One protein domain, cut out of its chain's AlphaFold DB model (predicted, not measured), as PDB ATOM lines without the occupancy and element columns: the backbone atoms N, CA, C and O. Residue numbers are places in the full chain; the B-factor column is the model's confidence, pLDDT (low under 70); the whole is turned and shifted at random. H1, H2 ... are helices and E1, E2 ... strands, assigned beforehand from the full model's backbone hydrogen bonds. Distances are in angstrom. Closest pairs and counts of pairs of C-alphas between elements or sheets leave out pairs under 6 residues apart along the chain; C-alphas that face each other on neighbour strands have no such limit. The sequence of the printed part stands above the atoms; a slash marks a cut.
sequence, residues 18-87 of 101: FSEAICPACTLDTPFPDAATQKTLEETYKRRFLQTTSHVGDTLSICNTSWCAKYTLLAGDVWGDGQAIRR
ATOM      1  N   PHE A  18      29.090  11.152 116.781       59.03
ATOM      2  CA  PHE A  18      30.218  12.058 116.581       59.03
ATOM      3  C   PHE A  18      31.536  11.290 116.484       59.03
ATOM      4  O   PHE A  18      31.921  10.555 117.398       59.03
ATOM      5  N   SER A  19      32.239  11.498 115.371       51.75
ATOM      6  CA  SER A  19      33.571  10.959 115.149       51.75
ATOM      7  C   SER A  19      34.625  11.917 115.711       51.75
ATOM      8  O   SER A  19      34.855  13.003 115.186       51.75
ATOM      9  N   GLU A  20      35.295  11.448 116.763       61.34
ATOM     10  CA  GLU A  20      36.694  11.754 117.077       61.34
ATOM     11  C   GLU A  20      36.943  13.035 117.882       61.34
ATOM     12  O   GLU A  20      37.423  14.054 117.385       61.34
ATOM     13  N   ALA A  21      36.729  12.945 119.196       67.75
ATOM     14  CA  ALA A  21      37.514  13.754 120.124       67.75
ATOM     15  C   ALA A  21      38.865  13.085 120.404       67.75
ATOM     16  O   ALA A  21      38.933  11.893 120.700       67.75
ATOM     17  N   ILE A  22      39.953  13.854 120.317       76.19
ATOM     18  CA  ILE A  22      41.301  13.358 120.604       76.19
ATOM     19  C   ILE A  22      41.614  13.597 122.081       76.19
ATOM     20  O   ILE A  22      41.639  14.736 122.544       76.19
ATOM     21  N   CYS A  23      41.899  12.519 122.800       79.75
ATOM     22  CA  CYS A  23      42.331  12.517 124.186       79.75
ATOM     23  C   CYS A  23      43.620  11.693 124.324       79.75
ATOM     24  O   CYS A  23      43.567  10.478 124.522       79.75
ATOM     25  N   PRO A  24      44.803  12.324 124.218       77.19
ATOM     26  CA  PRO A  24      46.081  11.613 124.247       77.19
ATOM     27  C   PRO A  24      46.343  10.883 125.570       77.19
ATOM     28  O   PRO A  24      47.055   9.886 125.578       77.19
ATOM     29  N   ALA A  25      45.765  11.385 126.664       79.00
ATOM     30  CA  ALA A  25      45.913  10.843 128.012       79.00
ATOM     31  C   ALA A  25      44.814   9.835 128.400       79.00
ATOM     32  O   ALA A  25      44.865   9.294 129.499       79.00
ATOM     33  N   CYS A  26      43.816   9.600 127.540       82.62
ATOM     34  CA  CYS A  26      42.720   8.695 127.863       82.62
ATOM     35  C   CYS A  26      43.175   7.240 127.784       82.62
ATOM     36  O   CYS A  26      43.754   6.797 126.778       82.62
ATOM     37  N   THR A  27      42.842   6.489 128.829       80.75
ATOM     38  CA  THR A  27      43.017   5.044 128.848       80.75
ATOM     39  C   THR A  27      41.766   4.457 128.214       80.75
ATOM     40  O   THR A  27      40.692   4.430 128.800       80.75
ATOM     41  N   LEU A  28      41.874   4.041 126.954       82.44
ATOM     42  CA  LEU A  28      40.760   3.419 126.233       82.44
ATOM     43  C   LEU A  28      40.680   1.932 126.570       82.44
ATOM     44  O   LEU A  28      40.699   1.082 125.683       82.44
ATOM     45  N   ASP A  29      40.656   1.659 127.873       72.00
ATOM     46  CA  ASP A  29      40.481   0.336 128.448       72.00
ATOM     47  C   ASP A  29      38.979   0.055 128.512       72.00
ATOM     48  O   ASP A  29      38.201   0.804 129.097       72.00
ATOM     49  N   THR A  30      38.544  -0.959 127.783       74.44
ATOM     50  CA  THR A  30      37.127  -1.274 127.582       74.44
ATOM     51  C   THR A  30      36.642  -2.322 128.570       74.44
ATOM     52  O   THR A  30      37.439  -3.183 128.940       74.44
ATOM     53  N   PRO A  31      35.340  -2.362 128.927       83.31
ATOM     54  CA  PRO A  31      34.204  -1.680 128.280       83.31
ATOM     55  C   PRO A  31      33.703  -0.392 128.958       83.31
ATOM     56  O   PRO A  31      32.844   0.285 128.391       83.31
ATOM     57  N   PHE A  32      34.219  -0.026 130.133       87.00
ATOM     58  CA  PHE A  32      33.829   1.201 130.838       87.00
ATOM     59  C   PHE A  32      35.001   2.181 130.893       87.00
ATOM     60  O   PHE A  32      36.108   1.764 131.227       87.00
ATOM     61  N   PRO A  33      34.778   3.472 130.593       86.69
ATOM     62  CA  PRO A  33      35.844   4.456 130.602       86.69
ATOM     63  C   PRO A  33      36.368   4.677 132.026       86.69
ATOM     64  O   PRO A  33      35.606   4.713 132.991       86.69
ATOM     65  N   ASP A  34      37.676   4.901 132.154       86.44
ATOM     66  CA  ASP A  34      38.255   5.407 133.396       86.44
ATOM     67  C   ASP A  34      37.789   6.851 133.687       86.44
ATOM     68  O   ASP A  34      37.249   7.539 132.817       86.44
ATOM     69  N   ALA A  35      38.039   7.353 134.899       85.44
ATOM     70  CA  ALA A  35      37.577   8.678 135.322       85.44
ATOM     71  C   ALA A  35      38.051   9.836 134.415       85.44
ATOM     72  O   ALA A  35      37.300  10.790 134.187       85.44
ATOM     73  N   ALA A  36      39.275   9.779 133.879       83.38
ATOM     74  CA  ALA A  36      39.787  10.800 132.964       83.38
ATOM     75  C   ALA A  36      39.107  10.703 131.589       83.38
ATOM     76  O   ALA A  36      38.746  11.727 130.995       83.38
ATOM     77  N   THR A  37      38.876   9.480 131.110       86.19
ATOM     78  CA  THR A  37      38.141   9.231 129.865       86.19
ATOM     79  C   THR A  37      36.684   9.679 129.979       86.19
ATOM     80  O   THR A  37      36.210  10.415 129.113       86.19
ATOM     81  N   GLN A  38      36.000   9.353 131.077       86.62
ATOM     82  CA  GLN A  38      34.618   9.765 131.338       86.62
ATOM     83  C   GLN A  38      34.468  11.287 131.338       86.62
ATOM     84  O   GLN A  38      33.632  11.828 130.613       86.62
ATOM     85  N   LYS A  39      35.338  11.998 132.065       86.44
ATOM     86  CA  LYS A  39      35.336  13.466 132.080       86.44
ATOM     87  C   LYS A  39      35.484  14.049 130.672       86.44
ATOM     88  O   LYS A  39      34.791  14.998 130.308       86.44
ATOM     89  N   THR A  40      36.365  13.467 129.860       85.75
ATOM     90  CA  THR A  40      36.595  13.942 128.491       85.75
ATOM     91  C   THR A  40      35.390  13.679 127.584       85.75
ATOM     92  O   THR A  40      35.067  14.531 126.748       85.75
ATOM     93  N   LEU A  41      34.699  12.546 127.752       85.38
ATOM     94  CA  LEU A  41      33.449  12.247 127.046       85.38
ATOM     95  C   LEU A  41      32.382  13.292 127.380       85.38
ATOM     96  O   LEU A  41      31.825  13.904 126.470       85.38
ATOM     97  N   GLU A  42      32.162  13.570 128.666       85.50
ATOM     98  CA  GLU A  42      31.178  14.554 129.128       85.50
ATOM     99  C   GLU A  42      31.475  15.973 128.628       85.50
ATOM    100  O   GLU A  42      30.582  16.659 128.127       85.50
ATOM    101  N   GLU A  43      32.725  16.432 128.732       85.00
ATOM    102  CA  GLU A  43      33.127  17.756 128.246       85.00
ATOM    103  C   GLU A  43      32.987  17.874 126.726       85.00
ATOM    104  O   GLU A  43      32.543  18.904 126.211       85.00
ATOM    105  N   THR A  44      33.363  16.828 125.989       82.69
ATOM    106  CA  THR A  44      33.219  16.794 124.530       82.69
ATOM    107  C   THR A  44      31.755  16.828 124.135       82.69
ATOM    108  O   THR A  44      31.380  17.625 123.273       82.69
ATOM    109  N   TYR A  45      30.931  16.014 124.789       80.88
ATOM    110  CA  TYR A  45      29.499  15.958 124.555       80.88
ATOM    111  C   TYR A  45      28.852  17.330 124.798       80.88
ATOM    112  O   TYR A  45      28.228  17.884 123.893       80.88
ATOM    113  N   LYS A  46      29.107  17.950 125.961       80.12
ATOM    114  CA  LYS A  46      28.607  19.295 126.303       80.12
ATOM    115  C   LYS A  46      29.030  20.352 125.282       80.12
ATOM    116  O   LYS A  46      28.201  21.146 124.841       80.12
ATOM    117  N   ARG A  47      30.305  20.355 124.869       79.12
ATOM    118  CA  ARG A  47      30.817  21.301 123.861       79.12
ATOM    119  C   ARG A  47      30.171  21.114 122.493       79.12
ATOM    120  O   ARG A  47      29.950  22.102 121.799       79.12
ATOM    121  N   ARG A  48      29.940  19.869 122.070       72.25
ATOM    122  CA  ARG A  48      29.476  19.570 120.709       72.25
ATOM    123  C   ARG A  48      27.982  19.704 120.536       72.25
ATOM    124  O   ARG A  48      27.559  20.218 119.506       72.25
ATOM    125  N   PHE A  49      27.212  19.249 121.509       70.50
ATOM    126  CA  PHE A  49      25.772  19.212 121.349       70.50
ATOM    127  C   PHE A  49      25.116  20.518 121.784       70.50
ATOM    128  O   PHE A  49      24.013  20.790 121.329       70.50
ATOM    129  N   LEU A  50      25.764  21.357 122.612       63.84
ATOM    130  CA  LEU A  50      25.118  22.522 123.250       63.84
ATOM    131  C   LEU A  50      23.764  22.156 123.900       63.84
ATOM    132  O   LEU A  50      22.945  23.027 124.182       63.84
ATOM    133  N   GLN A  51      23.513  20.858 124.103       58.38
ATOM    134  CA  GLN A  51      22.248  20.332 124.573       58.38
ATOM    135  C   GLN A  51      22.284  20.308 126.092       58.38
ATOM    136  O   GLN A  51      23.262  19.898 126.715       58.38
ATOM    137  N   THR A  52      21.182  20.758 126.679       56.16
ATOM    138  CA  THR A  52      20.922  20.708 128.120       56.16
ATOM    139  C   THR A  52      20.530  19.316 128.601       56.16
ATOM    140  O   THR A  52      20.452  19.096 129.805       56.16
ATOM    141  N   THR A  53      20.266  18.392 127.675       63.19
ATOM    142  CA  THR A  53      19.715  17.070 127.972       63.19
ATOM    143  C   THR A  53      20.431  16.018 127.147       63.19
ATOM    144  O   THR A  53      20.382  16.037 125.919       63.19
ATOM    145  N   SER A  54      21.102  15.123 127.855       70.31
ATOM    146  CA  SER A  54      21.691  13.896 127.350       70.31
ATOM    147  C   SER A  54      20.601  12.866 127.027       70.31
ATOM    148  O   SER A  54      19.637  12.727 127.783       70.31
ATOM    149  N   HIS A  55      20.740  12.124 125.925       80.75
ATOM    150  CA  HIS A  55      19.819  11.036 125.587       80.75
ATOM    151  C   HIS A  55      20.519   9.685 125.705       80.75
ATOM    152  O   HIS A  55      21.576   9.457 125.117       80.75
ATOM    153  N   VAL A  56      19.907   8.763 126.451       84.38
ATOM    154  CA  VAL A  56      20.360   7.368 126.490       84.38
ATOM    155  C   VAL A  56      20.402   6.822 125.061       84.38
ATOM    156  O   VAL A  56      19.441   6.966 124.306       84.38
ATOM    157  N   GLY A  57      21.521   6.200 124.700       83.81
ATOM    158  CA  GLY A  57      21.814   5.731 123.349       83.81
ATOM    159  C   GLY A  57      22.663   6.693 122.518       83.81
ATOM    160  O   GLY A  57      23.112   6.297 121.443       83.81
ATOM    161  N   ASP A  58      22.931   7.916 122.988       84.44
ATOM    162  CA  ASP A  58      23.895   8.800 122.331       84.44
ATOM    163  C   ASP A  58      25.281   8.163 122.308       84.44
ATOM    164  O   ASP A  58      25.692   7.505 123.260       84.44
ATOM    165  N   THR A  59      26.021   8.362 121.220       85.25
ATOM    166  CA  THR A  59      27.329   7.721 121.061       85.25
ATOM    167  C   THR A  59      28.422   8.732 120.784       85.25
ATOM    168  O   THR A  59      28.248   9.674 120.008       85.25
ATOM    169  N   LEU A  60      29.580   8.520 121.400       84.25
ATOM    170  CA  LEU A  60      30.733   9.387 121.237       84.25
ATOM    171  C   LEU A  60      31.999   8.559 121.075       84.25
ATOM    172  O   LEU A  60      32.291   7.673 121.878       84.25
ATOM    173  N   SER A  61      32.763   8.870 120.031       84.50
ATOM    174  CA  SER A  61      34.057   8.244 119.786       84.50
ATOM    175  C   SER A  61      35.187   9.135 120.297       84.50
ATOM    176  O   SER A  61      35.346  10.273 119.842       84.50
ATOM    177  N   ILE A  62      35.996   8.608 121.217       84.88
ATOM    178  CA  ILE A  62      37.254   9.219 121.666       84.88
ATOM    179  C   ILE A  62      38.431   8.407 121.146       84.88
ATOM    180  O   ILE A  62      38.415   7.182 121.183       84.88
ATOM    181  N   CYS A  63      39.492   9.095 120.739       84.50
ATOM    182  CA  CYS A  63      40.735   8.483 120.296       84.50
ATOM    183  C   CYS A  63      41.925   8.963 121.122       84.50
ATOM    184  O   CYS A  63      42.078  10.161 121.354       84.50
ATOM    185  N   ASN A  64      42.814   8.050 121.500       84.56
ATOM    186  CA  ASN A  64      44.153   8.383 121.976       84.56
ATOM    187  C   ASN A  64      45.175   8.237 120.830       84.56
ATOM    188  O   ASN A  64      44.829   8.287 119.643       84.56
ATOM    189  N   THR A  65      46.462   8.120 121.159       80.69
ATOM    190  CA  THR A  65      47.533   8.006 120.156       80.69
ATOM    191  C   THR A  65      47.466   6.716 119.339       80.69
ATOM    192  O   THR A  65      47.907   6.712 118.196       80.69
ATOM    193  N   SER A  66      46.906   5.638 119.895       80.75
ATOM    194  CA  SER A  66      46.987   4.284 119.326       80.75
ATOM    195  C   SER A  66      45.629   3.606 119.129       80.75
ATOM    196  O   SER A  66      45.529   2.655 118.356       80.75
ATOM    197  N   TRP A  67      44.583   4.088 119.798       84.00
ATOM    198  CA  TRP A  67      43.263   3.463 119.864       84.00
ATOM    199  C   TRP A  67      42.157   4.510 119.739       84.00
ATOM    200  O   TRP A  67      42.356   5.678 120.071       84.00
ATOM    201  N   CYS A  68      40.996   4.079 119.268       84.75
ATOM    202  CA  CYS A  68      39.737   4.808 119.331       84.75
ATOM    203  C   CYS A  68      38.706   3.921 120.011       84.75
ATOM    204  O   CYS A  68      38.588   2.760 119.649       84.75
ATOM    205  N   ALA A  69      37.947   4.457 120.956       87.38
ATOM    206  CA  ALA A  69      36.839   3.766 121.586       87.38
ATOM    207  C   ALA A  69      35.548   4.535 121.337       87.38
ATOM    208  O   ALA A  69      35.489   5.753 121.526       87.38
ATOM    209  N   LYS A  70      34.520   3.806 120.911       87.56
ATOM    210  CA  LYS A  70      33.153   4.314 120.821       87.56
ATOM    211  C   LYS A  70      32.430   3.971 122.112       87.56
ATOM    212  O   LYS A  70      32.295   2.791 122.412       87.56
ATOM    213  N   TYR A  71      31.959   4.984 122.825       89.00
ATOM    214  CA  TYR A  71      31.130   4.830 124.015       89.00
ATOM    215  C   TYR A  71      29.687   5.197 123.708       89.00
ATOM    216  O   TYR A  71      29.421   6.086 122.896       89.00
ATOM    217  N   THR A  72      28.769   4.530 124.392       89.62
ATOM    218  CA  THR A  72      27.336   4.808 124.357       89.62
ATOM    219  C   THR A  72      26.912   5.336 125.717       89.62
ATOM    220  O   THR A  72      27.346   4.822 126.749       89.62
ATOM    221  N   LEU A  73      26.084   6.373 125.734       88.56
ATOM    222  CA  LEU A  73      25.492   6.877 126.954       88.56
ATOM    223  C   LEU A  73      24.393   5.918 127.404       88.56
ATOM    224  O   LEU A  73      23.386   5.728 126.723       88.56
ATOM    225  N   LEU A  74      24.598   5.309 128.558       87.06
ATOM    226  CA  LEU A  74      23.669   4.396 129.199       87.06
ATOM    227  C   LEU A  74      22.730   5.166 130.135       87.06
ATOM    228  O   LEU A  74      22.889   6.363 130.389       87.06
ATOM    229  N   ALA A  75      21.727   4.469 130.667       84.06
ATOM    230  CA  ALA A  75      20.862   5.036 131.695       84.06
ATOM    231  C   ALA A  75      21.683   5.479 132.923       84.06
ATOM    232  O   ALA A  75      22.595   4.775 133.352       84.06
ATOM    233  N   GLY A  76      21.336   6.637 133.494       80.31
ATOM    234  CA  GLY A  76      22.050   7.221 134.636       80.31
ATOM    235  C   GLY A  76      23.257   8.092 134.269       80.31
ATOM    236  O   GLY A  76      24.119   8.287 135.117       80.31
ATOM    237  N   ASP A  77      23.324   8.590 133.029       79.69
ATOM    238  CA  ASP A  77      24.396   9.467 132.524       79.69
ATOM    239  C   ASP A  77      25.802   8.837 132.568       79.69
ATOM    240  O   ASP A  77      26.824   9.517 132.668       79.69
ATOM    241  N   VAL A  78      25.858   7.507 132.461       84.75
ATOM    242  CA  VAL A  78      27.109   6.745 132.459       84.75
ATOM    243  C   VAL A  78      27.491   6.389 131.031       84.75
ATOM    244  O   VAL A  78      26.701   5.799 130.301       84.75
ATOM    245  N   TRP A  79      28.721   6.697 130.630       87.88
ATOM    246  CA  TRP A  79      29.274   6.208 129.370       87.88
ATOM    247  C   TRP A  79      29.749   4.762 129.525       87.88
ATOM    248  O   TRP A  79      30.454   4.433 130.475       87.88
ATOM    249  N   GLY A  80      29.391   3.897 128.582       88.88
ATOM    250  CA  GLY A  80      29.756   2.482 128.607       88.88
ATOM    251  C   GLY A  80      29.751   1.856 127.220       88.88
ATOM    252  O   GLY A  80      29.733   2.566 126.211       88.88
ATOM    253  N   ASP A  81      29.813   0.526 127.183       83.94
ATOM    254  CA  ASP A  81      29.919  -0.273 125.954       83.94
ATOM    255  C   ASP A  81      31.061   0.184 125.036       83.94
ATOM    256  O   ASP A  81      30.977   0.124 123.808       83.94
ATOM    257  N   GLY A  82      32.146   0.653 125.659       82.81
ATOM    258  CA  GLY A  82      33.370   1.043 124.992       82.81
ATOM    259  C   GLY A  82      33.906  -0.118 124.171       82.81
ATOM    260  O   GLY A  82      34.227  -1.164 124.728       82.81
ATOM    261  N   GLN A  83      34.052   0.068 122.863       82.50
ATOM    262  CA  GLN A  83      34.796  -0.862 122.015       82.50
ATOM    263  C   GLN A  83      36.013  -0.150 121.432       82.50
ATOM    264  O   GLN A  83      35.875   0.717 120.567       82.50
ATOM    265  N   ALA A  84      37.199  -0.510 121.922       84.25
ATOM    266  CA  ALA A  84      38.464   0.052 121.502       84.25
ATOM    267  C   ALA A  84      38.917  -0.669 120.237       84.25
ATOM    268  O   ALA A  84      39.250  -1.852 120.245       84.25
ATOM    269  N   ILE A  85      38.929   0.069 119.142       83.50
ATOM    270  CA  ILE A  85      39.532  -0.333 117.884       83.50
ATOM    271  C   ILE A  85      40.890   0.342 117.765       83.50
ATOM    272  O   ILE A  85      41.078   1.497 118.159       83.50
ATOM    273  N   ARG A  86      41.878  -0.389 117.251       80.75
ATOM    274  CA  ARG A  86      43.194   0.194 117.017       80.75
ATOM    275  C   ARG A  86      43.039   1.287 115.971       80.75
ATOM    276  O   ARG A  86      42.321   1.097 114.991       80.75
ATOM    277  N   ARG A  87      43.709   2.422 116.164       73.25
ATOM    278  CA  ARG A  87      43.833   3.401 115.088       73.25
ATOM    279  C   ARG A  87      44.635   2.729 113.995       73.25
ATOM    280  O   ARG A  87      45.845   2.559 114.133       73.25
TER     281      ARG A  87
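What this domain is: This is residues 18 to 87 of the 101 residues of an uncharacterized protein of Luteibacter pinisoli (UniProt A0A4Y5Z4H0). A strongly twisted wall of four strands has one helix, H1, running across one of its faces, while the other face holds no named helix. The long link of residues 23 to 34 loops over the same face as H1 before it enters that helix. The printed part has 70 residues, with four named strands and one named helix in the order E1, H1, E2, E3, E4; the sheet runs E1, E2, E3, E4 and is mixed, and the class is mixed, helices and strands. The whole is compact, with a radius of gyration of the C-alphas of 10.8 A, yet elongated in outline, spanning 32 by 20 by 19 A.

How they stand to each other: Start at the inner strands E2, residues 59 to 63, and E3, residues 67 to 74: they form an antiparallel hairpin, with N 60 and O 71 within hydrogen-bond range at 2.9 A. Next to E3 look for the edge strand E4, residues 78 to 86, its antiparallel hairpin partner, where N 72 and O 80 are 2.8 A apart. E2, E3 and E4 are thus a meander, each strand the antiparallel neighbour of the one before. E4 bends by 55 degrees at residue 81. Beside E2 find the other edge strand, E1, residues 18 to 22, parallel to it at 30 degrees, with N 63 and O 21 at 2.9 A. E1 and E4 are apart. Now find H1, residues 35 to 49, on the sheet at a height of 7.6 A; this makes two layers, a helix on one face of a sheet. It lies over E2, with E1 only just left out, since 2 of its C-alphas fall on E1. At 61 degrees to E2 on the local plane it runs only just across the strands. The closest C-alphas of H1 and E2 are those of Leu 41 and Leu 60, 7.0 A apart; those of H1 and E4 are Gln 38 and Trp 79, 6.7 A apart. H1 and E3 are near each other, with 5 pairs of C-alphas within 10 A. E1, H1 and E2 are a strand-helix-strand unit, two parallel strands joined through a helix, with a right-handed crossover. In H1 every O i to N i+4 pair is within hydrogen-bond range.

Where its parts are: Find C-alpha 67 at (43.263, 3.463, 119.864); from there E3 runs 21.7 A to C-alpha 74. E4, residues 78 to 86, is 23.2 A long and ends at C-alpha 86, (43.194, 0.194, 117.017). E2, residues 59 to 63, measures 13.4 A, and E1, residues 18 to 22, 11.9 A from C-alpha 18 at (30.218, 12.058, 116.581). H1, residues 35 to 49, measures 21.1 A.

The domain as a whole: Look for the two farthest C-alphas at Thr 52 and Arg 86, 32.3 A apart. The printed part has no cut. The link from E1 to H1 is long, H1 to E2 short, and E2 to E3 and E3 to E4 tight. The mean pLDDT of the printed part is 80.2; residues 18 to 21 and 50 to 53 are under 70.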